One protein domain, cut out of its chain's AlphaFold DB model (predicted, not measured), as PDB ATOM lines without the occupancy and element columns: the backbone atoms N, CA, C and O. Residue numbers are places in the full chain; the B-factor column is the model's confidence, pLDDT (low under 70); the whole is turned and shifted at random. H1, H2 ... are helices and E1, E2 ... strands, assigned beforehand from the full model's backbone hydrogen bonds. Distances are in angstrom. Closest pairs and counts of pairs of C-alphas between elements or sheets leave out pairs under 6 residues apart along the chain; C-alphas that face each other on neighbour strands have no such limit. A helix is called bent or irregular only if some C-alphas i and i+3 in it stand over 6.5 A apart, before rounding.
ATOM      1  N   LYS A 104     238.600 185.928 225.433       86.12
ATOM      2  CA  LYS A 104     238.701 186.894 226.543       86.12
ATOM      3  C   LYS A 104     240.138 187.222 226.936       86.12
ATOM      4  O   LYS A 104     240.371 188.249 227.562       86.12
ATOM      5  N   LYS A 105     241.091 186.351 226.602       84.00
ATOM      6  CA  LYS A 105     242.512 186.577 226.853       84.00
ATOM      7  C   LYS A 105     243.145 187.495 225.813       84.00
ATOM      8  O   LYS A 105     244.279 187.898 226.035       84.00
ATOM      9  N   SER A 106     242.478 187.808 224.698       87.94
ATOM     10  CA  SER A 106     242.998 188.714 223.670       87.94
ATOM     11  C   SER A 106     243.201 190.143 224.193       87.94
ATOM     12  O   SER A 106     242.409 190.645 224.989       87.94
ATOM     13  N   LEU A 107     244.252 190.813 223.703       89.81
ATOM     14  CA  LEU A 107     244.501 192.243 223.925       89.81
ATOM     15  C   LEU A 107     244.038 193.120 222.752       89.81
ATOM     16  O   LEU A 107     244.285 194.327 222.756       89.81
ATOM     17  N   TYR A 108     243.398 192.526 221.745       93.25
ATOM     18  CA  TYR A 108     242.971 193.221 220.540       93.25
ATOM     19  C   TYR A 108     241.880 194.251 220.841       93.25
ATOM     20  O   TYR A 108     240.863 193.939 221.462       93.25
ATOM     21  N   LYS A 109     242.087 195.484 220.374       94.44
ATOM     22  CA  LYS A 109     241.168 196.624 220.544       94.44
ATOM     23  C   LYS A 109     240.839 197.334 219.226       94.44
ATOM     24  O   LYS A 109     240.162 198.357 219.252       94.44
ATOM     25  N   GLY A 110     241.347 196.818 218.108       94.69
ATOM     26  CA  GLY A 110     241.139 197.368 216.772       94.69
ATOM     27  C   GLY A 110     239.763 197.081 216.178       94.69
ATOM     28  O   GLY A 110     238.883 196.507 216.825       94.69
ATOM     29  N   ASP A 111     239.604 197.422 214.901       96.06
ATOM     30  CA  ASP A 111     238.397 197.103 214.139       96.06
ATOM     31  C   ASP A 111     238.272 195.580 213.943       96.06
ATOM     32  O   ASP A 111     239.192 194.906 213.467       96.06
ATOM     33  N   LEU A 112     237.131 195.012 214.338       94.69
ATOM     34  CA  LEU A 112     236.872 193.576 214.228       94.69
ATOM     35  C   LEU A 112     236.678 193.120 212.778       94.69
ATOM     36  O   LEU A 112     237.006 191.976 212.469       94.69
ATOM     37  N   SER A 113     236.162 193.981 211.900       95.25
ATOM     38  CA  SER A 113     235.972 193.656 210.484       95.25
ATOM     39  C   SER A 113     237.316 193.451 209.787       95.25
ATOM     40  O   SER A 113     237.516 192.410 209.163       95.25
ATOM     41  N   ILE A 114     238.274 194.354 210.028       95.06
ATOM     42  CA  ILE A 114     239.655 194.249 209.536       95.06
ATOM     43  C   ILE A 114     240.320 192.977 210.066       95.06
ATOM     44  O   ILE A 114     240.955 192.240 209.315       95.06
ATOM     45  N   LYS A 115     240.133 192.664 211.355       94.50
ATOM     46  CA  LYS A 115     240.678 191.435 211.950       94.50
ATOM     47  C   LYS A 115     240.166 190.175 211.261       94.50
ATOM     48  O   LYS A 115     240.940 189.267 210.954       94.50
ATOM     49  N   VAL A 116     238.850 190.101 211.069       92.50
ATOM     50  CA  VAL A 116     238.196 188.955 210.432       92.50
ATOM     51  C   VAL A 116     238.655 188.822 208.986       92.50
ATOM     52  O   VAL A 116     238.998 187.717 208.573       92.50
ATOM     53  N   GLU A 117     238.710 189.925 208.240       93.12
ATOM     54  CA  GLU A 117     239.224 189.950 206.871       93.12
ATOM     55  C   GLU A 117     240.662 189.429 206.809       93.12
ATOM     56  O   GLU A 117     240.929 188.460 206.099       93.12
ATOM     57  N   PHE A 118     241.563 189.994 207.613       94.06
ATOM     58  CA  PHE A 118     242.979 189.634 207.628       94.06
ATOM     59  C   PHE A 118     243.211 188.149 207.932       94.06
ATOM     60  O   PHE A 118     243.910 187.454 207.192       94.06
ATOM     61  N   TYR A 119     242.607 187.619 208.999       92.06
ATOM     62  CA  TYR A 119     242.794 186.208 209.335       92.06
ATOM     63  C   TYR A 119     242.117 185.267 208.344       92.06
ATOM     64  O   TYR A 119     242.638 184.176 208.105       92.06
ATOM     65  N   ASN A 120     240.986 185.653 207.753       90.62
ATOM     66  CA  ASN A 120     240.368 184.855 206.699       90.62
ATOM     67  C   ASN A 120     241.228 184.839 205.437       90.62
ATOM     68  O   ASN A 120     241.397 183.770 204.856       90.62
ATOM     69  N   GLU A 121     241.821 185.973 205.062       91.62
ATOM     70  CA  GLU A 121     242.769 186.072 203.953       91.62
ATOM     71  C   GLU A 121     243.956 185.129 204.174       91.62
ATOM     72  O   GLU A 121     244.198 184.246 203.352       91.62
ATOM     73  N   LEU A 122     244.626 185.213 205.327       92.12
ATOM     74  CA  LEU A 122     245.741 184.320 205.656       92.12
ATOM     75  C   LEU A 122     245.340 182.838 205.642       92.12
ATOM     76  O   LEU A 122     246.101 181.991 205.173       92.12
ATOM     77  N   LYS A 123     244.132 182.500 206.111       89.75
ATOM     78  CA  LYS A 123     243.608 181.125 206.039       89.75
ATOM     79  C   LYS A 123     243.500 180.617 204.600       89.75
ATOM     80  O   LYS A 123     243.651 179.416 204.376       89.75
ATOM     81  N   THR A 124     243.266 181.489 203.616       90.50
ATOM     82  CA  THR A 124     243.167 181.081 202.203       90.50
ATOM     83  C   THR A 124     244.495 180.624 201.595       90.50
ATOM     84  O   THR A 124     244.496 179.910 200.583       90.50
ATOM     85  N   PHE A 125     245.625 180.980 202.218       92.19
ATOM     86  CA  PHE A 125     246.948 180.592 201.732       92.19
ATOM     87  C   PHE A 125     247.168 179.078 201.872       92.19
ATOM     88  O   PHE A 125     247.922 178.474 201.110       92.19
ATOM     89  N   PHE A 126     246.453 178.435 202.789       89.69
ATOM     90  CA  PHE A 126     246.611 177.024 203.099       89.69
ATOM     91  C   PHE A 126     245.783 176.109 202.197       89.69
ATOM     92  O   PHE A 126     244.683 176.446 201.754       89.69
ATOM     93  N   SER A 127     246.324 174.918 201.927       86.38
ATOM     94  CA  SER A 127     245.648 173.924 201.081       86.38
ATOM     95  C   SER A 127     244.505 173.226 201.820       86.38
ATOM     96  O   SER A 127     243.467 172.940 201.227       86.38
ATOM     97  N   LYS A 128     244.675 172.978 203.126       76.88
ATOM     98  CA  LYS A 128     243.641 172.420 204.005       76.88
ATOM     99  C   LYS A 128     242.875 173.546 204.698       76.88
ATOM    100  O   LYS A 128     243.481 174.443 205.278       76.88
ATOM    101  N   LYS A 129     241.544 173.468 204.675       70.31
ATOM    102  CA  LYS A 129     240.633 174.410 205.338       70.31
ATOM    103  C   LYS A 129     239.730 173.609 206.276       70.31
ATOM    104  O   LYS A 129     238.955 172.800 205.779       70.31
ATOM    105  N   ALA A 130     239.823 173.816 207.585       61.78
ATOM    106  CA  ALA A 130     238.864 173.288 208.553       61.78
ATOM    107  C   ALA A 130     238.343 174.421 209.444       61.78
ATOM    108  O   ALA A 130     238.984 175.467 209.601       61.78
ATOM    109  N   GLU A 131     237.140 174.233 209.981       59.19
ATOM    110  CA  GLU A 131     236.396 175.261 210.722       59.19
ATOM    111  C   GLU A 131     237.062 175.625 212.058       59.19
ATOM    112  O   GLU A 131     236.980 176.757 212.535       59.19
ATOM    113  N   ASP A 132     237.803 174.687 212.632       64.44
ATOM    114  CA  ASP A 132     238.534 174.762 213.891       64.44
ATOM    115  C   ASP A 132     240.010 175.171 213.723       64.44
ATOM    116  O   ASP A 132     240.831 175.020 214.634       64.44
ATOM    117  N   HIS A 133     240.335 175.794 212.583       71.31
ATOM    118  CA  HIS A 133     241.632 176.416 212.339       71.31
ATOM    119  C   HIS A 133     241.746 177.784 213.027       71.31
ATOM    120  O   HIS A 133     241.271 178.805 212.513       71.31
ATOM    121  N   CYS A 134     242.408 177.824 214.186       76.25
ATOM    122  CA  CYS A 134     242.848 179.080 214.806       76.25
ATOM    123  C   CYS A 134     244.361 179.244 214.892       76.25
ATOM    124  O   CYS A 134     244.802 180.261 215.419       76.25
ATOM    125  N   GLN A 135     245.142 178.283 214.400       84.12
ATOM    126  CA  GLN A 135     246.590 178.399 214.330       84.12
ATOM    127  C   GLN A 135     247.036 178.442 212.870       84.12
ATOM    128  O   GLN A 135     246.616 177.613 212.067       84.12
ATOM    129  N   LEU A 136     247.859 179.430 212.527       88.31
ATOM    130  CA  LEU A 136     248.404 179.623 211.187       88.31
ATOM    131  C   LEU A 136     249.928 179.573 211.279       88.31
ATOM    132  O   LEU A 136     250.513 180.391 211.986       88.31
ATOM    133  N   ASN A 137     250.558 178.632 210.572       89.19
ATOM    134  CA  ASN A 137     252.014 178.490 210.559       89.19
ATOM    135  C   ASN A 137     252.585 178.865 209.194       89.19
ATOM    136  O   ASN A 137     252.159 178.348 208.156       89.19
ATOM    137  N   PHE A 138     253.600 179.713 209.208       91.81
ATOM    138  CA  PHE A 138     254.318 180.166 208.029       91.81
ATOM    139  C   PHE A 138     255.807 179.908 208.197       91.81
ATOM    140  O   PHE A 138     256.312 179.884 209.314       91.81
ATOM    141  N   ILE A 139     256.503 179.725 207.084       93.00
ATOM    142  CA  ILE A 139     257.961 179.607 207.035       93.00
ATOM    143  C   ILE A 139     258.512 180.642 206.064       93.00
ATOM    144  O   ILE A 139     257.881 180.909 205.037       93.00
ATOM    145  N   SER A 140     259.657 181.231 206.392       92.06
ATOM    146  CA  SER A 140     260.383 182.091 205.464       92.06
ATOM    147  C   SER A 140     261.005 181.277 204.326       92.06
ATOM    148  O   SER A 140     261.014 180.043 204.338       92.06
ATOM    149  N   ASN A 141     261.544 181.972 203.332       90.06
ATOM    150  CA  ASN A 141     262.607 181.419 202.506       90.06
ATOM    151  C   ASN A 141     263.885 181.212 203.337       90.06
ATOM    152  O   ASN A 141     264.116 181.937 204.309       90.06
ATOM    153  N   ASP A 142     264.698 180.249 202.918       87.00
ATOM    154  CA  ASP A 142     266.011 179.975 203.493       87.00
ATOM    155  C   ASP A 142     266.954 181.158 203.220       87.00
ATOM    156  O   ASP A 142     266.879 181.803 202.163       87.00
ATOM    157  N   PHE A 143     267.821 181.463 204.183       85.19
ATOM    158  CA  PHE A 143     268.859 182.484 204.059       85.19
ATOM    159  C   PHE A 143     270.107 182.089 204.866       85.19
ATOM    160  O   PHE A 143     269.978 181.455 205.912       85.19
ATOM    161  N   PRO A 144     271.317 182.466 204.420       84.06
ATOM    162  CA  PRO A 144     272.538 182.168 205.156       84.06
ATOM    163  C   PRO A 144     272.619 182.993 206.450       84.06
ATOM    164  O   PRO A 144     272.483 184.218 206.424       84.06
ATOM    165  N   SER A 145     272.880 182.318 207.566       83.75
ATOM    166  CA  SER A 145     273.039 182.875 208.915       83.75
ATOM    167  C   SER A 145     274.269 182.266 209.602       83.75
ATOM    168  O   SER A 145     274.813 181.268 209.120       83.75
ATOM    169  N   GLY A 146     274.742 182.876 210.692       78.62
ATOM    170  CA  GLY A 146     275.953 182.442 211.396       78.62
ATOM    171  C   GLY A 146     276.694 183.551 212.144       78.62
ATOM    172  O   GLY A 146     276.455 184.736 211.914       78.62
ATOM    173  N   ASP A 147     277.618 183.169 213.025       75.94
ATOM    174  CA  ASP A 147     278.493 184.082 213.785       75.94
ATOM    175  C   ASP A 147     279.889 184.265 213.155       75.94
ATOM    176  O   ASP A 147     280.733 184.977 213.700       75.94
ATOM    177  N   GLY A 148     280.109 183.677 211.976       73.44
ATOM    178  CA  GLY A 148     281.352 183.754 211.207       73.44
ATOM    179  C   GLY A 148     282.209 182.490 211.285       73.44
ATOM    180  O   GLY A 148     282.937 182.222 210.329       73.44
ATOM    181  N   ASP A 149     282.067 181.690 212.346       81.50
ATOM    182  CA  ASP A 149     282.758 180.401 212.488       81.50
ATOM    183  C   ASP A 149     281.918 179.249 211.912       81.50
ATOM    184  O   ASP A 149     282.452 178.325 211.291       81.50
ATOM    185  N   GLU A 150     280.592 179.340 212.030       82.12
ATOM    186  CA  GLU A 150     279.644 178.445 211.366       82.12
ATOM    187  C   GLU A 150     278.681 179.247 210.485       82.12
ATOM    188  O   GLU A 150     278.152 180.275 210.900       82.12
ATOM    189  N   THR A 151     278.436 178.763 209.263       84.44
ATOM    190  CA  THR A 151     277.374 179.278 208.385       84.44
ATOM    191  C   THR A 151     276.383 178.167 208.080       84.44
ATOM    192  O   THR A 151     276.772 177.021 207.842       84.44
ATOM    193  N   PHE A 152     275.095 178.486 208.118       86.00
ATOM    194  CA  PHE A 152     274.019 177.541 207.839       86.00
ATOM    195  C   PHE A 152     272.819 178.261 207.228       86.00
ATOM    196  O   PHE A 152     272.635 179.461 207.427       86.00
ATOM    197  N   ASP A 153     271.988 177.510 206.508       87.12
ATOM    198  CA  ASP A 153     270.709 178.008 206.014       87.12
ATOM    199  C   ASP A 153     269.699 178.050 207.168       87.12
ATOM    200  O   ASP A 153     269.372 177.030 207.785       87.12
ATOM    201  N   GLU A 154     269.233 179.252 207.493       87.38
ATOM    202  CA  GLU A 154     268.240 179.506 208.525       87.38
ATOM    203  C   GLU A 154     266.862 179.759 207.910       87.38
ATOM    204  O   GLU A 154     266.719 180.318 206.822       87.38
ATOM    205  N   VAL A 155     265.828 179.339 208.639       89.12
ATOM    206  CA  VAL A 155     264.426 179.556 208.293       89.12
ATOM    207  C   VAL A 155     263.703 180.041 209.535       89.12
ATOM    208  O   VAL A 155     263.718 179.372 210.572       89.12
ATOM    209  N   TYR A 156     263.013 181.170 209.416       88.75
ATOM    210  CA  TYR A 156     262.092 181.614 210.448       88.75
ATOM    211  C   TYR A 156     260.737 180.935 210.278       88.75
ATOM    212  O   TYR A 156     260.197 180.845 209.176       88.75
ATOM    213  N   THR A 157     260.157 180.492 211.389       88.88
ATOM    214  CA  THR A 157     258.758 180.067 211.466       88.88
ATOM    215  C   THR A 157     257.943 181.157 212.151       88.88
ATOM    216  O   THR A 157     258.337 181.632 213.211       88.88
ATOM    217  N   ILE A 158     256.803 181.531 211.574       89.31
ATOM    218  CA  ILE A 158     255.811 182.394 212.223       89.31
ATOM    219  C   ILE A 158     254.588 181.557 212.569       89.31
ATOM    220  O   ILE A 158     253.990 180.939 211.691       89.31
ATOM    221  N   GLU A 159     254.188 181.587 213.833       88.38
ATOM    222  CA  GLU A 159     252.995 180.916 214.339       88.38
ATOM    223  C   GLU A 159     252.009 181.963 214.862       88.38
ATOM    224  O   GLU A 159     252.332 182.738 215.763       88.38
ATOM    225  N   ILE A 160     250.800 182.002 214.304       89.38
ATOM    226  CA  ILE A 160     249.754 182.962 214.681       89.38
ATOM    227  C   ILE A 160     248.587 182.210 215.299       89.38
ATOM    228  O   ILE A 160     248.025 181.320 214.664       89.38
ATOM    229  N   ASN A 161     248.161 182.616 216.496       88.69
ATOM    230  CA  ASN A 161     246.877 182.216 217.051       88.69
ATOM    231  C   ASN A 161     245.830 183.314 216.842       88.69
ATOM    232  O   ASN A 161     245.912 184.391 217.434       88.69
ATOM    233  N   THR A 162     244.805 183.016 216.052       88.75
ATOM    234  CA  THR A 162     243.769 183.980 215.657       88.75
ATOM    235  C   THR A 162     242.666 184.168 216.706       88.75
ATOM    236  O   THR A 162     241.776 184.988 216.502       88.75
ATOM    237  N   LYS A 163     242.633 183.368 217.786       86.81
ATOM    238  CA  LYS A 163     241.631 183.506 218.865       86.81
ATOM    239  C   LYS A 163     242.085 184.479 219.944       86.81
ATOM    240  O   LYS A 163     241.277 185.266 220.424       86.81
ATOM    241  N   ILE A 164     243.359 184.402 220.320       88.00
ATOM    242  CA  ILE A 164     243.959 185.243 221.371       88.00
ATOM    243  C   ILE A 164     244.866 186.347 220.813       88.00
ATOM    244  O   ILE A 164     245.513 187.056 221.591       88.00
ATOM    245  N   ASP A 165     244.890 186.471 219.483       90.50
ATOM    246  CA  ASP A 165     245.606 187.485 218.716       90.50
ATOM    247  C   ASP A 165     247.096 187.524 219.112       90.50
ATOM    248  O   ASP A 165     247.646 188.548 219.514       90.50
ATOM    249  N   SER A 166     247.744 186.358 219.071       87.56
ATOM    250  CA  SER A 166     249.157 186.187 219.427       87.56
ATOM    251  C   SER A 166     249.973 185.722 218.239       87.56
ATOM    252  O   SER A 166     249.496 184.908 217.450       87.56
ATOM    253  N   MET A 167     251.222 186.162 218.163       88.25
ATOM    254  CA  MET A 167     252.170 185.721 217.150       88.25
ATOM    255  C   MET A 167     253.502 185.367 217.800       88.25
ATOM    256  O   MET A 167     253.956 186.062 218.708       88.25
ATOM    257  N   VAL A 168     254.128 184.298 217.324       84.94
ATOM    258  CA  VAL A 168     255.487 183.906 217.700       84.94
ATOM    259  C   VAL A 168     256.311 183.778 216.450       84.94
ATOM    260  O   VAL A 168     255.844 183.244 215.446       84.94
ATOM    261  N   VAL A 169     257.538 184.257 216.532       84.38
ATOM    262  CA  VAL A 169     258.538 184.074 215.499       84.38
ATOM    263  C   VAL A 169     259.660 183.250 216.106       84.38
ATOM    264  O   VAL A 169     260.164 183.559 217.185       84.38
ATOM    265  N   LEU A 170     259.989 182.159 215.430       84.25
ATOM    266  CA  LEU A 170     260.901 181.124 215.891       84.25
ATOM    267  C   LEU A 170     262.017 180.949 214.871       84.25
ATOM    268  O   LEU A 170     261.756 180.884 213.670       84.25
ATOM    269  N   SER A 171     263.236 180.809 215.361       84.19
ATOM    270  CA  SER A 171     264.434 180.454 214.609       84.19
ATOM    271  C   SER A 171     265.106 179.252 215.280       84.19
ATOM    272  O   SER A 171     264.591 178.696 216.257       84.19
ATOM    273  N   ARG A 172     266.255 178.809 214.760       81.94
ATOM    274  CA  ARG A 172     267.057 177.770 215.422       81.94
ATOM    275  C   ARG A 172     267.603 178.226 216.783       81.94
ATOM    276  O   ARG A 172     267.795 177.379 217.654       81.94
ATOM    277  N   TYR A 173     267.853 179.523 216.960       79.06
ATOM    278  CA  TYR A 173     268.541 180.076 218.133       79.06
ATOM    279  C   TYR A 173     267.711 181.084 218.917       79.06
ATOM    280  O   TYR A 173     267.988 181.293 220.097       79.06
ATOM    281  N   ASP A 174     266.711 181.696 218.285       75.06
ATOM    282  CA  ASP A 174     265.918 182.749 218.905       75.06
ATOM    283  C   ASP A 174     264.417 182.465 218.813       75.06
ATOM    284  O   ASP A 174     263.917 181.800 217.902       75.06
ATOM    285  N   SER A 175     263.687 182.988 219.786       79.25
ATOM    286  CA  SER A 175     262.238 182.990 219.803       79.25
ATOM    287  C   SER A 175     261.754 184.275 220.444       79.25
ATOM    288  O   SER A 175     262.105 184.566 221.589       79.25
ATOM    289  N   PHE A 176     260.870 184.990 219.760       77.88
ATOM    290  CA  PHE A 176     260.174 186.121 220.352       77.88
ATOM    291  C   PHE A 176     258.679 186.019 220.089       77.88
ATOM    292  O   PHE A 176     258.224 185.502 219.066       77.88
ATOM    293  N   SER A 177     257.898 186.510 221.041       81.56
ATOM    294  CA  SER A 177     256.448 186.420 221.011       81.56
ATOM    295  C   SER A 177     255.807 187.769 221.303       81.56
ATOM    296  O   SER A 177     256.324 188.608 222.047       81.56
ATOM    297  N   VAL A 178     254.682 188.006 220.634       85.00
ATOM    298  CA  VAL A 178     254.002 189.298 220.619       85.00
ATOM    299  C   VAL A 178     252.489 189.133 220.692       85.00
ATOM    300  O   VAL A 178     251.917 188.146 220.218       85.00
ATOM    301  N   ARG A 179     251.819 190.129 221.277       87.88
ATOM    302  CA  ARG A 179     250.353 190.253 221.288       87.88
ATOM    303  C   ARG A 179     249.930 191.295 220.272       87.88
ATOM    304  O   ARG A 179     250.323 192.448 220.415       87.88
ATOM    305  N   ILE A 180     249.107 190.916 219.304       92.00
ATOM    306  CA  ILE A 180     248.509 191.845 218.347       92.00
ATOM    307  C   ILE A 180     247.416 192.638 219.074       92.00
ATOM    308  O   ILE A 180     246.497 192.068 219.663       92.00
ATOM    309  N   THR A 181     247.523 193.963 219.047       93.31
ATOM    310  CA  THR A 181     246.602 194.885 219.728       93.31
ATOM    311  C   THR A 181     245.713 195.650 218.752       93.31
ATOM    312  O   THR A 181     244.592 196.007 219.113       93.31
ATOM    313  N   ASN A 182     246.176 195.876 217.519       95.38
ATOM    314  CA  ASN A 182     245.424 196.549 216.460       95.38
ATOM    315  C   ASN A 182     245.876 196.061 215.074       95.38
ATOM    316  O   ASN A 182     247.023 195.638 214.910       95.38
ATOM    317  N   LEU A 183     244.977 196.146 214.095       96.44
ATOM    318  CA  LEU A 183     245.243 195.916 212.677       96.44
ATOM    319  C   LEU A 183     244.646 197.076 211.882       96.44
ATOM    320  O   LEU A 183     243.475 197.409 212.061       96.44
ATOM    321  N   GLU A 184     245.437 197.662 210.992       94.56
ATOM    322  CA  GLU A 184     245.007 198.762 210.131       94.56
ATOM    323  C   GLU A 184     245.362 198.464 208.677       94.56
ATOM    324  O   GLU A 184     246.461 198.003 208.374       94.56
ATOM    325  N   HIS A 185     244.436 198.753 207.767       90.25
ATOM    326  CA  HIS A 185     244.723 198.740 206.338       90.25
ATOM    327  C   HIS A 185     245.308 200.084 205.916       90.25
ATOM    328  O   HIS A 185     244.669 201.127 206.068       90.25
ATOM    329  N   TYR A 186     246.493 200.054 205.313       85.69
ATOM    330  CA  TYR A 186     247.101 201.218 204.690       85.69
ATOM    331  C   TYR A 186     247.553 200.872 203.273       85.69
ATOM    332  O   TYR A 186     248.573 200.222 203.073       85.69
ATOM    333  N   LYS A 187     246.791 201.333 202.272       84.50
ATOM    334  CA  LYS A 187     247.020 201.021 200.849       84.50
ATOM    335  C   LYS A 187     247.069 199.503 200.603       84.50
ATOM    336  O   LYS A 187     246.052 198.839 200.766       84.50
ATOM    337  N   ASP A 188     248.218 198.982 200.183       83.69
ATOM    338  CA  ASP A 188     248.515 197.577 199.897       83.69
ATOM    339  C   ASP A 188     249.039 196.802 201.121       83.69
ATOM    340  O   ASP A 188     249.417 195.637 201.001       83.69
ATOM    341  N   GLU A 189     249.048 197.431 202.298       88.56
ATOM    342  CA  GLU A 189     249.696 196.912 203.499       88.56
ATOM    343  C   GLU A 189     248.709 196.745 204.664       88.56
ATOM    344  O   GLU A 189     247.764 197.520 204.839       88.56
ATOM    345  N   ILE A 190     248.973 195.737 205.493       92.81
ATOM    346  CA  ILE A 190     248.384 195.569 206.821       92.81
ATOM    347  C   ILE A 190     249.411 196.033 207.845       92.81
ATOM    348  O   ILE A 190     250.468 195.418 207.988       92.81
ATOM    349  N   VAL A 191     249.096 197.082 208.594       92.62
ATOM    350  CA  VAL A 191     249.894 197.513 209.741       92.62
ATOM    351  C   VAL A 191     249.404 196.769 210.977       92.62
ATOM    352  O   VAL A 191     248.241 196.866 211.367       92.62
ATOM    353  N   ILE A 192     250.303 196.009 211.591       92.38
ATOM    354  CA  ILE A 192     250.060 195.210 212.787       92.38
ATOM    355  C   ILE A 192     250.699 195.930 213.968       92.38
ATOM    356  O   ILE A 192     251.926 196.004 214.067       92.38
ATOM    357  N   SER A 193     249.875 196.423 214.887       92.12
ATOM    358  CA  SER A 193     250.353 196.943 216.168       92.12
ATOM    359  C   SER A 193     250.426 195.818 217.183       92.12
ATOM    360  O   SER A 193     249.492 195.019 217.307       92.12
ATOM    361  N   TYR A 194     251.520 195.757 217.934       89.75
ATOM    362  CA  TYR A 194     251.750 194.699 218.902       89.75
ATOM    363  C   TYR A 194     252.501 195.174 220.144       89.75
ATOM    364  O   TYR A 194     253.148 196.219 220.147       89.75
ATOM    365  N   VAL A 195     252.421 194.385 221.211       86.00
ATOM    366  CA  VAL A 195     253.286 194.518 222.391       86.00
ATOM    367  C   VAL A 195     254.134 193.263 222.542       86.00
ATOM    368  O   VAL A 195     253.649 192.152 222.301       86.00
ATOM    369  N   ASN A 196     255.400 193.439 222.922       80.31
ATOM    370  CA  ASN A 196     256.260 192.323 223.299       80.31
ATOM    371  C   ASN A 196     255.720 191.692 224.579       80.31
ATOM    372  O   ASN A 196     255.277 192.394 225.486       80.31
ATOM    373  N   SER A 197     255.752 190.368 224.655       64.81
ATOM    374  CA  SER A 197     255.312 189.669 225.862       64.81
ATOM    375  C   SER A 197     256.402 189.501 226.914       64.81
ATOM    376  O   SER A 197     256.094 189.056 228.018       64.81
ATOM    377  N   ASP A 198     257.665 189.806 226.595       62.56
ATOM    378  CA  ASP A 198     258.712 189.848 227.616       62.56
ATOM    379  C   ASP A 198     258.479 191.067 228.514       62.56
ATOM    380  O   ASP A 198     258.678 192.210 228.099       62.56
ATOM    381  N   GLN A 199     258.078 190.806 229.761       50.44
ATOM    382  CA  GLN A 199     257.794 191.816 230.783       50.44
ATOM    383  C   GLN A 199     258.988 192.741 231.092       50.44
ATOM    384  O   GLN A 199     258.811 193.761 231.757       50.44
ATOM    385  N   ARG A 200     260.206 192.406 230.641       48.31
ATOM    386  CA  ARG A 200     261.396 193.261 230.798       48.31
ATOM    387  C   ARG A 200     261.423 194.451 229.846       48.31
ATOM    388  O   ARG A 200     262.067 195.453 230.154       48.31
ATOM    389  N   VAL A 201     260.739 194.356 228.710       52.97
ATOM    390  CA  VAL A 201     260.601 195.449 227.748       52.97
ATOM    391  C   VAL A 201     259.259 196.104 228.053       52.97
ATOM    392  O   VAL A 201     258.237 195.430 228.053       52.97
ATOM    393  N   GLY A 202     259.248 197.395 228.400       53.94
ATOM    394  CA  GLY A 202     258.012 198.090 228.782       53.94
ATOM    395  C   GLY A 202     256.874 197.903 227.765       53.94
ATOM    396  O   GLY A 202     257.117 197.556 226.612       53.94
ATOM    397  N   ASN A 203     255.632 198.189 228.173       62.56
ATOM    398  CA  ASN A 203     254.403 198.091 227.357       62.56
ATOM    399  C   ASN A 203     254.354 199.055 226.140       62.56
ATOM    400  O   ASN A 203     253.289 199.551 225.770       62.56
ATOM    401  N   SER A 204     255.492 199.386 225.531       78.19
ATOM    402  CA  SER A 204     255.573 200.155 224.298       78.19
ATOM    403  C   SER A 204     254.926 199.377 223.158       78.19
ATOM    404  O   SER A 204     255.345 198.266 222.826       78.19
ATOM    405  N   ILE A 205     253.916 199.988 222.546       84.94
ATOM    406  CA  ILE A 205     253.309 199.481 221.320       84.94
ATOM    407  C   ILE A 205     254.331 199.641 220.192       84.94
ATOM    408  O   ILE A 205     254.854 200.733 219.975       84.94
ATOM    409  N   SER A 206     254.610 198.545 219.498       86.25
ATOM    410  CA  SER A 206     255.429 198.487 218.287       86.25
ATOM    411  C   SER A 206     254.548 198.198 217.074       86.25
ATOM    412  O   SER A 206     253.407 197.758 217.225       86.25
ATOM    413  N   THR A 207     255.065 198.441 215.871       87.50
ATOM    414  CA  THR A 207     254.328 198.240 214.614       87.50
ATOM    415  C   THR A 207     255.160 197.471 213.601       87.50
ATOM    416  O   THR A 207     256.357 197.710 213.480       87.50
ATOM    417  N   ILE A 208     254.515 196.602 212.828       86.31
ATOM    418  CA  ILE A 208     255.098 195.914 211.672       86.31
ATOM    419  C   ILE A 208     254.112 195.975 210.502       86.31
ATOM    420  O   ILE A 208     252.924 195.738 210.694       86.31
ATOM    421  N   ALA A 209     254.587 196.307 209.300       89.12
ATOM    422  CA  ALA A 209     253.757 196.362 208.098       89.12
ATOM    423  C   ALA A 209     253.957 195.103 207.250       89.12
ATOM    424  O   ALA A 209     255.089 194.734 206.924       89.12
ATOM    425  N   TRP A 210     252.864 194.425 206.909       92.06
ATOM    426  CA  TRP A 210     252.851 193.241 206.055       92.06
ATOM    427  C   TRP A 210     252.213 193.547 204.710       92.06
ATOM    428  O   TRP A 210     251.107 194.077 204.642       92.06
ATOM    429  N   VAL A 211     252.889 193.134 203.643       92.00
ATOM    430  CA  VAL A 211     252.369 193.186 202.275       92.00
ATOM    431  C   VAL A 211     251.997 191.772 201.858       92.00
ATOM    432  O   VAL A 211     252.851 190.883 201.860       92.00
ATOM    433  N   LEU A 212     250.723 191.555 201.532       93.12
ATOM    434  CA  LEU A 212     250.187 190.244 201.170       93.12
ATOM    435  C   LEU A 212     250.129 190.112 199.643       93.12
ATOM    436  O   LEU A 212     249.481 190.905 198.965       93.12
ATOM    437  N   ASP A 213     250.757 189.069 199.106       93.31
ATOM    438  CA  ASP A 213     250.626 188.636 197.716       93.31
ATOM    439  C   ASP A 213     249.641 187.459 197.670       93.31
ATOM    440  O   ASP A 213     249.991 186.309 197.956       93.31
ATOM    441  N   LYS A 214     248.379 187.775 197.359       91.69
ATOM    442  CA  LYS A 214     247.267 186.811 197.371       91.69
ATOM    443  C   LYS A 214     247.420 185.731 196.304       91.69
ATOM    444  O   LYS A 214     247.099 184.570 196.553       91.69
ATOM    445  N   ASP A 215     247.952 186.102 195.141       92.56
ATOM    446  CA  ASP A 215     248.125 185.196 194.007       92.56
ATOM    447  C   ASP A 215     249.204 184.154 194.304       92.56
ATOM    448  O   ASP A 215     249.014 182.959 194.063       92.56
ATOM    449  N   LYS A 216     250.327 184.589 194.891       94.12
ATOM    450  CA  LYS A 216     251.410 183.685 195.300       94.12
ATOM    451  C   LYS A 216     251.180 183.036 196.659       94.12
ATOM    452  O   LYS A 216     251.911 182.106 197.000       94.12
ATOM    453  N   LYS A 217     250.175 183.488 197.415       94.56
ATOM    454  CA  LYS A 217     249.881 183.041 198.786       94.56
ATOM    455  C   LYS A 217     251.079 183.233 199.713       94.56
ATOM    456  O   LYS A 217     251.458 182.339 200.472       94.56
ATOM    457  N   THR A 218     251.697 184.402 199.610       94.62
ATOM    458  CA  THR A 218     252.869 184.789 200.397       94.62
ATOM    459  C   THR A 218     252.673 186.160 201.013       94.62
ATOM    460  O   THR A 218     251.861 186.946 200.535       94.62
ATOM    461  N   PHE A 219     253.444 186.488 202.038       93.56
ATOM    462  CA  PHE A 219     253.549 187.862 202.524       93.56
ATOM    463  C   PHE A 219     254.987 188.178 202.915       93.56
ATOM    464  O   PHE A 219     255.792 187.271 203.118       93.56
ATOM    465  N   PHE A 220     255.318 189.457 203.035       90.00
ATOM    466  CA  PHE A 220     256.604 189.888 203.575       90.00
ATOM    467  C   PHE A 220     256.436 191.100 204.487       90.00
ATOM    468  O   PHE A 220     255.486 191.874 204.359       90.00
ATOM    469  N   ASN A 221     257.377 191.253 205.417       82.88
ATOM    470  CA  ASN A 221     257.517 192.446 206.245       82.88
ATOM    471  C   ASN A 221     258.174 193.551 205.412       82.88
ATOM    472  O   ASN A 221     259.312 193.368 204.969       82.88
ATOM    473  N   ARG A 222     257.492 194.692 205.254       72.25
ATOM    474  CA  ARG A 222     258.092 195.920 204.729       72.25
ATOM    475  C   ARG A 222     258.537 196.796 205.901       72.25
ATOM    476  O   ARG A 222     257.725 197.364 206.628       72.25
ATOM    477  N   GLU A 223     259.846 196.924 206.077       62.84
ATOM    478  CA  GLU A 223     260.417 197.776 207.116       62.84
ATOM    479  C   GLU A 223     260.311 199.249 206.687       62.84
ATOM    480  O   GLU A 223     261.022 199.697 205.789       62.84
ATOM    481  N   GLN A 224     259.420 200.022 207.315       45.69
ATOM    482  CA  GLN A 224     259.472 201.492 207.230       45.69
ATOM    483  C   GLN A 224     259.204 202.237 208.546       45.69
ATOM    484  O   GLN A 224     259.312 203.461 208.573       45.69
ATOM    485  N   LEU A 225     258.932 201.549 209.661       40.47
ATOM    486  CA  LEU A 225     258.612 202.195 210.939       40.47
ATOM    487  C   LEU A 225     259.402 201.580 212.105       40.47
ATOM    488  O   LEU A 225     258.858 200.853 212.925       40.47
ATOM    489  N   GLY A 226     260.694 201.913 212.190       38.81
ATOM    490  CA  GLY A 226     261.535 201.640 213.364       38.81
ATOM    491  C   GLY A 226     262.664 200.643 213.102       38.81
ATOM    492  O   GLY A 226     262.449 199.579 212.543       38.81
ATOM    493  N   LYS A 227     263.884 201.014 213.503       35.44
ATOM    494  CA  LYS A 227     265.099 200.196 213.371       35.44
ATOM    495  C   LYS A 227     265.075 199.030 214.366       35.44
ATOM    496  O   LYS A 227     264.813 199.278 215.542       35.44
ATOM    497  N   GLY A 228     265.516 197.839 213.951       44.06
ATOM    498  CA  GLY A 228     266.169 196.911 214.890       44.06
ATOM    499  C   GLY A 228     265.827 195.425 214.822       44.06
ATOM    500  O   GLY A 228     266.102 194.735 215.799       44.06
ATOM    501  N   THR A 229     265.272 194.895 213.730       47.94
ATOM    502  CA  THR A 229     264.947 193.459 213.661       47.94
ATOM    503  C   THR A 229     265.498 192.805 212.399       47.94
ATOM    504  O   THR A 229     265.164 193.227 211.299       47.94
ATOM    505  N   TRP A 230     266.325 191.767 212.545       52.22
ATOM    506  CA  TRP A 230     267.104 191.144 211.460       52.22
ATOM    507  C   TRP A 230     266.271 190.216 210.543       52.22
ATOM    508  O   TRP A 230     266.805 189.631 209.610       52.22
ATOM    509  N   TRP A 231     264.958 190.095 210.777       61.75
ATOM    510  CA  TRP A 231     264.017 189.273 209.994       61.75
ATOM    511  C   TRP A 231     263.196 190.076 208.963       61.75
ATOM    512  O   TRP A 231     262.147 189.618 208.490       61.75
ATOM    513  N   THR A 232     263.608 191.307 208.652       63.00
ATOM    514  CA  THR A 232     262.909 192.179 207.698       63.00
ATOM    515  C   THR A 232     263.124 191.701 206.260       63.00
ATOM    516  O   THR A 232     264.151 191.117 205.925       63.00
ATOM    517  N   ASN A 233     262.125 191.905 205.393       70.94
ATOM    518  CA  ASN A 233     262.142 191.527 203.969       70.94
ATOM    519  C   ASN A 233     262.184 190.022 203.632       70.94
ATOM    520  O   ASN A 233     262.347 189.670 202.463       70.94
ATOM    521  N   LEU A 234     261.987 189.126 204.602       85.38
ATOM    522  CA  LEU A 234     261.787 187.704 204.311       85.38
ATOM    523  C   LEU A 234     260.393 187.447 203.727       85.38
ATOM    524  O   LEU A 234     259.405 188.048 204.160       85.38
ATOM    525  N   ILE A 235     260.319 186.531 202.758       91.25
ATOM    526  CA  ILE A 235     259.058 186.093 202.155       91.25
ATOM    527  C   ILE A 235     258.557 184.881 202.927       91.25
ATOM    528  O   ILE A 235     259.202 183.834 202.956       91.25
ATOM    529  N   TYR A 236     257.373 185.013 203.510       93.56
ATOM    530  CA  TYR A 236     256.706 183.966 204.260       93.56
ATOM    531  C   TYR A 236     255.661 183.266 203.404       93.56
ATOM    532  O   TYR A 236     254.867 183.899 202.704       93.56
ATOM    533  N   ARG A 237     255.646 181.937 203.501       94.56
ATOM    534  CA  ARG A 237     254.699 181.055 202.818       94.56
ATOM    535  C   ARG A 237     254.047 180.085 203.807       94.56
ATOM    536  O   ARG A 237     254.644 179.775 204.839       94.56
ATOM    537  N   PRO A 238     252.840 179.585 203.510       93.12
ATOM    538  CA  PRO A 238     252.151 178.606 204.345       93.12
ATOM    539  C   PRO A 238     252.973 177.322 204.551       93.12
ATOM    540  O   PRO A 238     253.410 176.701 203.580       93.12
ATOM    541  N   ASN A 239     253.125 176.872 205.801       89.94
ATOM    542  CA  ASN A 239     253.739 175.581 206.119       89.94
ATOM    543  C   ASN A 239     252.690 174.459 206.230       89.94
ATOM    544  O   ASN A 239     252.268 174.122 207.335       89.94
ATOM    545  N   ASN A 240     252.318 173.867 205.084       84.06
ATOM    546  CA  ASN A 240     251.282 172.819 204.953       84.06
ATOM    547  C   ASN A 240     251.522 171.536 205.769       84.06
ATOM    548  O   ASN A 240     250.604 170.722 205.884       84.06
ATOM    549  N   GLU A 241     252.707 171.359 206.350       76.25
ATOM    550  CA  GLU A 241     253.034 170.206 207.189       76.25
ATOM    551  C   GLU A 241     252.778 170.446 208.684       76.25
ATOM    552  O   GLU A 241     252.641 169.478 209.431       76.25
ATOM    553  N   LYS A 242     252.711 171.706 209.144       66.75
ATOM    554  CA  LYS A 242     252.580 172.045 210.572       66.75
ATOM    555  C   LYS A 242     251.191 172.576 210.934       66.75
ATOM    556  O   LYS A 242     250.653 173.451 210.260       66.75
ATOM    557  N   SER A 243     250.678 172.049 212.052       59.59
ATOM    558  CA  SER A 243     249.338 172.191 212.645       59.59
ATOM    559  C   SER A 243     248.472 173.365 212.181       59.59
ATOM    560  O   SER A 243     248.687 174.527 212.517       59.59
ATOM    561  N   TYR A 244     247.390 173.017 211.504       68.88
ATOM    562  CA  TYR A 244     246.313 173.933 211.153       68.88
ATOM    563  C   TYR A 244     245.257 174.095 212.232       68.88
ATOM    564  O   TYR A 244     244.353 174.914 212.119       68.88
ATOM    565  N   ILE A 245     245.348 173.286 213.272       62.91
ATOM    566  CA  ILE A 245     244.262 173.007 214.187       62.91
ATOM    567  C   ILE A 245     244.590 173.702 215.508       62.91
ATOM    568  O   ILE A 245     245.756 173.797 215.883       62.91
ATOM    569  N   CYS A 246     243.584 174.224 216.218       65.25
ATOM    570  CA  CYS A 246     243.757 174.796 217.560       65.25
ATOM    571  C   CYS A 246     244.296 173.746 218.553       65.25
ATOM    572  O   CYS A 246     243.528 173.238 219.363       65.25
ATOM    573  N   ASN A 247     245.570 173.364 218.509       61.81
ATOM    574  CA  ASN A 247     246.078 172.246 219.290       61.81
ATOM    575  C   ASN A 247     247.288 172.608 220.149       61.81
ATOM    576  O   ASN A 247     247.990 173.599 219.965       61.81
ATOM    577  N   SER A 248     247.463 171.806 221.194       52.78
ATOM    578  CA  SER A 248     248.083 172.269 222.429       52.78
ATOM    579  C   SER A 248     249.576 171.971 222.547       52.78
ATOM    580  O   SER A 248     250.156 172.146 223.614       52.78
ATOM    581  N   HIS A 249     250.235 171.570 221.457       53.81
ATOM    582  CA  HIS A 249     251.697 171.444 221.445       53.81
ATOM    583  C   HIS A 249     252.405 172.771 221.748       53.81
ATOM    584  O   HIS A 249     253.503 172.766 222.297       53.81
ATOM    585  N   LEU A 250     251.730 173.893 221.490       53.06
ATOM    586  CA  LEU A 250     252.192 175.245 221.799       53.06
ATOM    587  C   LEU A 250     251.936 175.691 223.246       53.06
ATOM    588  O   LEU A 250     252.213 176.834 223.607       53.06
ATOM    589  N   LYS A 251     251.407 174.807 224.104       54.22
ATOM    590  CA  LYS A 251     251.158 175.125 225.516       54.22
ATOM    591  C   LYS A 251     252.415 175.622 226.232       54.22
ATOM    592  O   LYS A 251     252.307 176.527 227.050       54.22
ATOM    593  N   SER A 252     253.593 175.082 225.912       50.94
ATOM    594  CA  SER A 252     254.840 175.387 226.628       50.94
ATOM    595  C   SER A 252     255.223 176.872 226.599       50.94
ATOM    596  O   SER A 252     255.604 177.398 227.641       50.94
ATOM    597  N   TRP A 253     255.077 177.564 225.465       58.53
ATOM    598  CA  TRP A 253     255.437 178.985 225.358       58.53
ATOM    599  C   TRP A 253     254.284 179.938 225.699       58.53
ATOM    600  O   TRP A 253     254.521 181.084 226.070       58.53
ATOM    601  N   LEU A 254     253.034 179.474 225.619       58.91
ATOM    602  CA  LEU A 254     251.853 180.272 225.959       58.91
ATOM    603  C   LEU A 254     251.561 180.303 227.478       58.91
ATOM    604  O   LEU A 254     250.875 181.209 227.944       58.91
ATOM    605  N   TYR A 255     252.066 179.358 228.284       58.03
ATOM    606  CA  TYR A 255     251.840 179.356 229.745       58.03
ATOM    607  C   TYR A 255     252.315 180.637 230.460       58.03
ATOM    608  O   TYR A 255     251.533 181.185 231.238       58.03
ATOM    609  N   PRO A 256     253.529 181.163 230.194       55.41
ATOM    610  CA  PRO A 256     253.971 182.454 230.734       55.41
ATOM    611  C   PRO A 256     253.214 183.662 230.156       55.41
ATOM    612  O   PRO A 256     253.338 184.769 230.661       55.41
TER     613      PRO A 256
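Overview. This is residues 104 to 256 of the 259 residues of an uncharacterized protein of Leptospira interrogans serovar Bataviae str. L1111 (UniProt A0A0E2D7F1). The main body is a closed barrel of eight antiparallel strands, with H1 packed on its outside, chiefly over E6. The small hairpin E2 and E3 reaches away from the barrel between E1 and E4, and the short, irregular H2 lies outside it near E4 and E5. The printed part has 153 residues, with two named helices and ten named strands in the order H1, E1 to E10, H2; the class is mixed, helices and strands. Round the barrel run E1, E4, E5, E6, E7, E8, E9, E10 and back to E1. The whole is compact, with a radius of gyration of the C-alphas of 15.3 A and spans of 48 by 38 by 36 A.

Along the chain. Start at Lys 104 and go on to C-alpha 112 at (236.872, 193.576, 214.228); from there H1 runs 18.4 A to residue 124. Next come E1, residues 135 to 140, E2, residues 143 to 146, E3, residues 151 to 154, E4, residues 157 to 161, and E5, residues 166 to 170. Find C-alpha 175 at (262.238, 182.990, 219.803), where E6 begins; it spans 28.1 A to residue 186. Then read E7, residues 189 to 196, 21.4 A long, and E8, residues 206 to 213, 23.3 A long. E9, residues 218 to 222, and E10, residues 235 to 238, follow. H2, residues 248 to 256, ends with C-alpha 256 at (253.971, 182.454, 230.734); it is irregular, with C-alphas 249 and 252 7.2 A apart.

Arrangement. E4 to E10 form a meander, each strand the antiparallel neighbour of the one before. Look at N 167 of E5 and O 178 of E6, 2.9 A apart. E6 bends by 76 degrees at residue 181; beyond it, N 184 and O 191 of E7 are 2.9 A apart. The barrel is closed by the antiparallel neighbours E10 and E1, with N 139 and O 237 within hydrogen-bond range at 2.9 A; on the other side of E1 lies E4, with N 136 and O 160 2.9 A apart. E1 runs on into E2 at 80 degrees, and in the hairpin E2 and E3, N 145 and O 152 are 2.9 A apart. H1 is on the barrel, outside it, at a height of 7.4 A; its closest C-alphas to E6 are those of Lys 115 and Leu 183, 6.4 A. H2 is outside too, at a height of 10.1 A, only just over E4 and E5 with 3 C-alphas falling on each. Every O i to N i+4 pair is within hydrogen-bond range in H1; H2 has 2 of 5, and 3 of 6 O i to N i+3 pairs.

Size, cuts and confidence. The two C-alphas farthest apart are those of Ser 113 and Asp 149, 48.7 A. The printed part has no cut. The link from E9 to E10, residues 223 to 234, is long. The mean pLDDT of the printed part is 80.3; it is under 70 at residues 130 to 132, 197 to 203, 223 to 232 and 242 to 256.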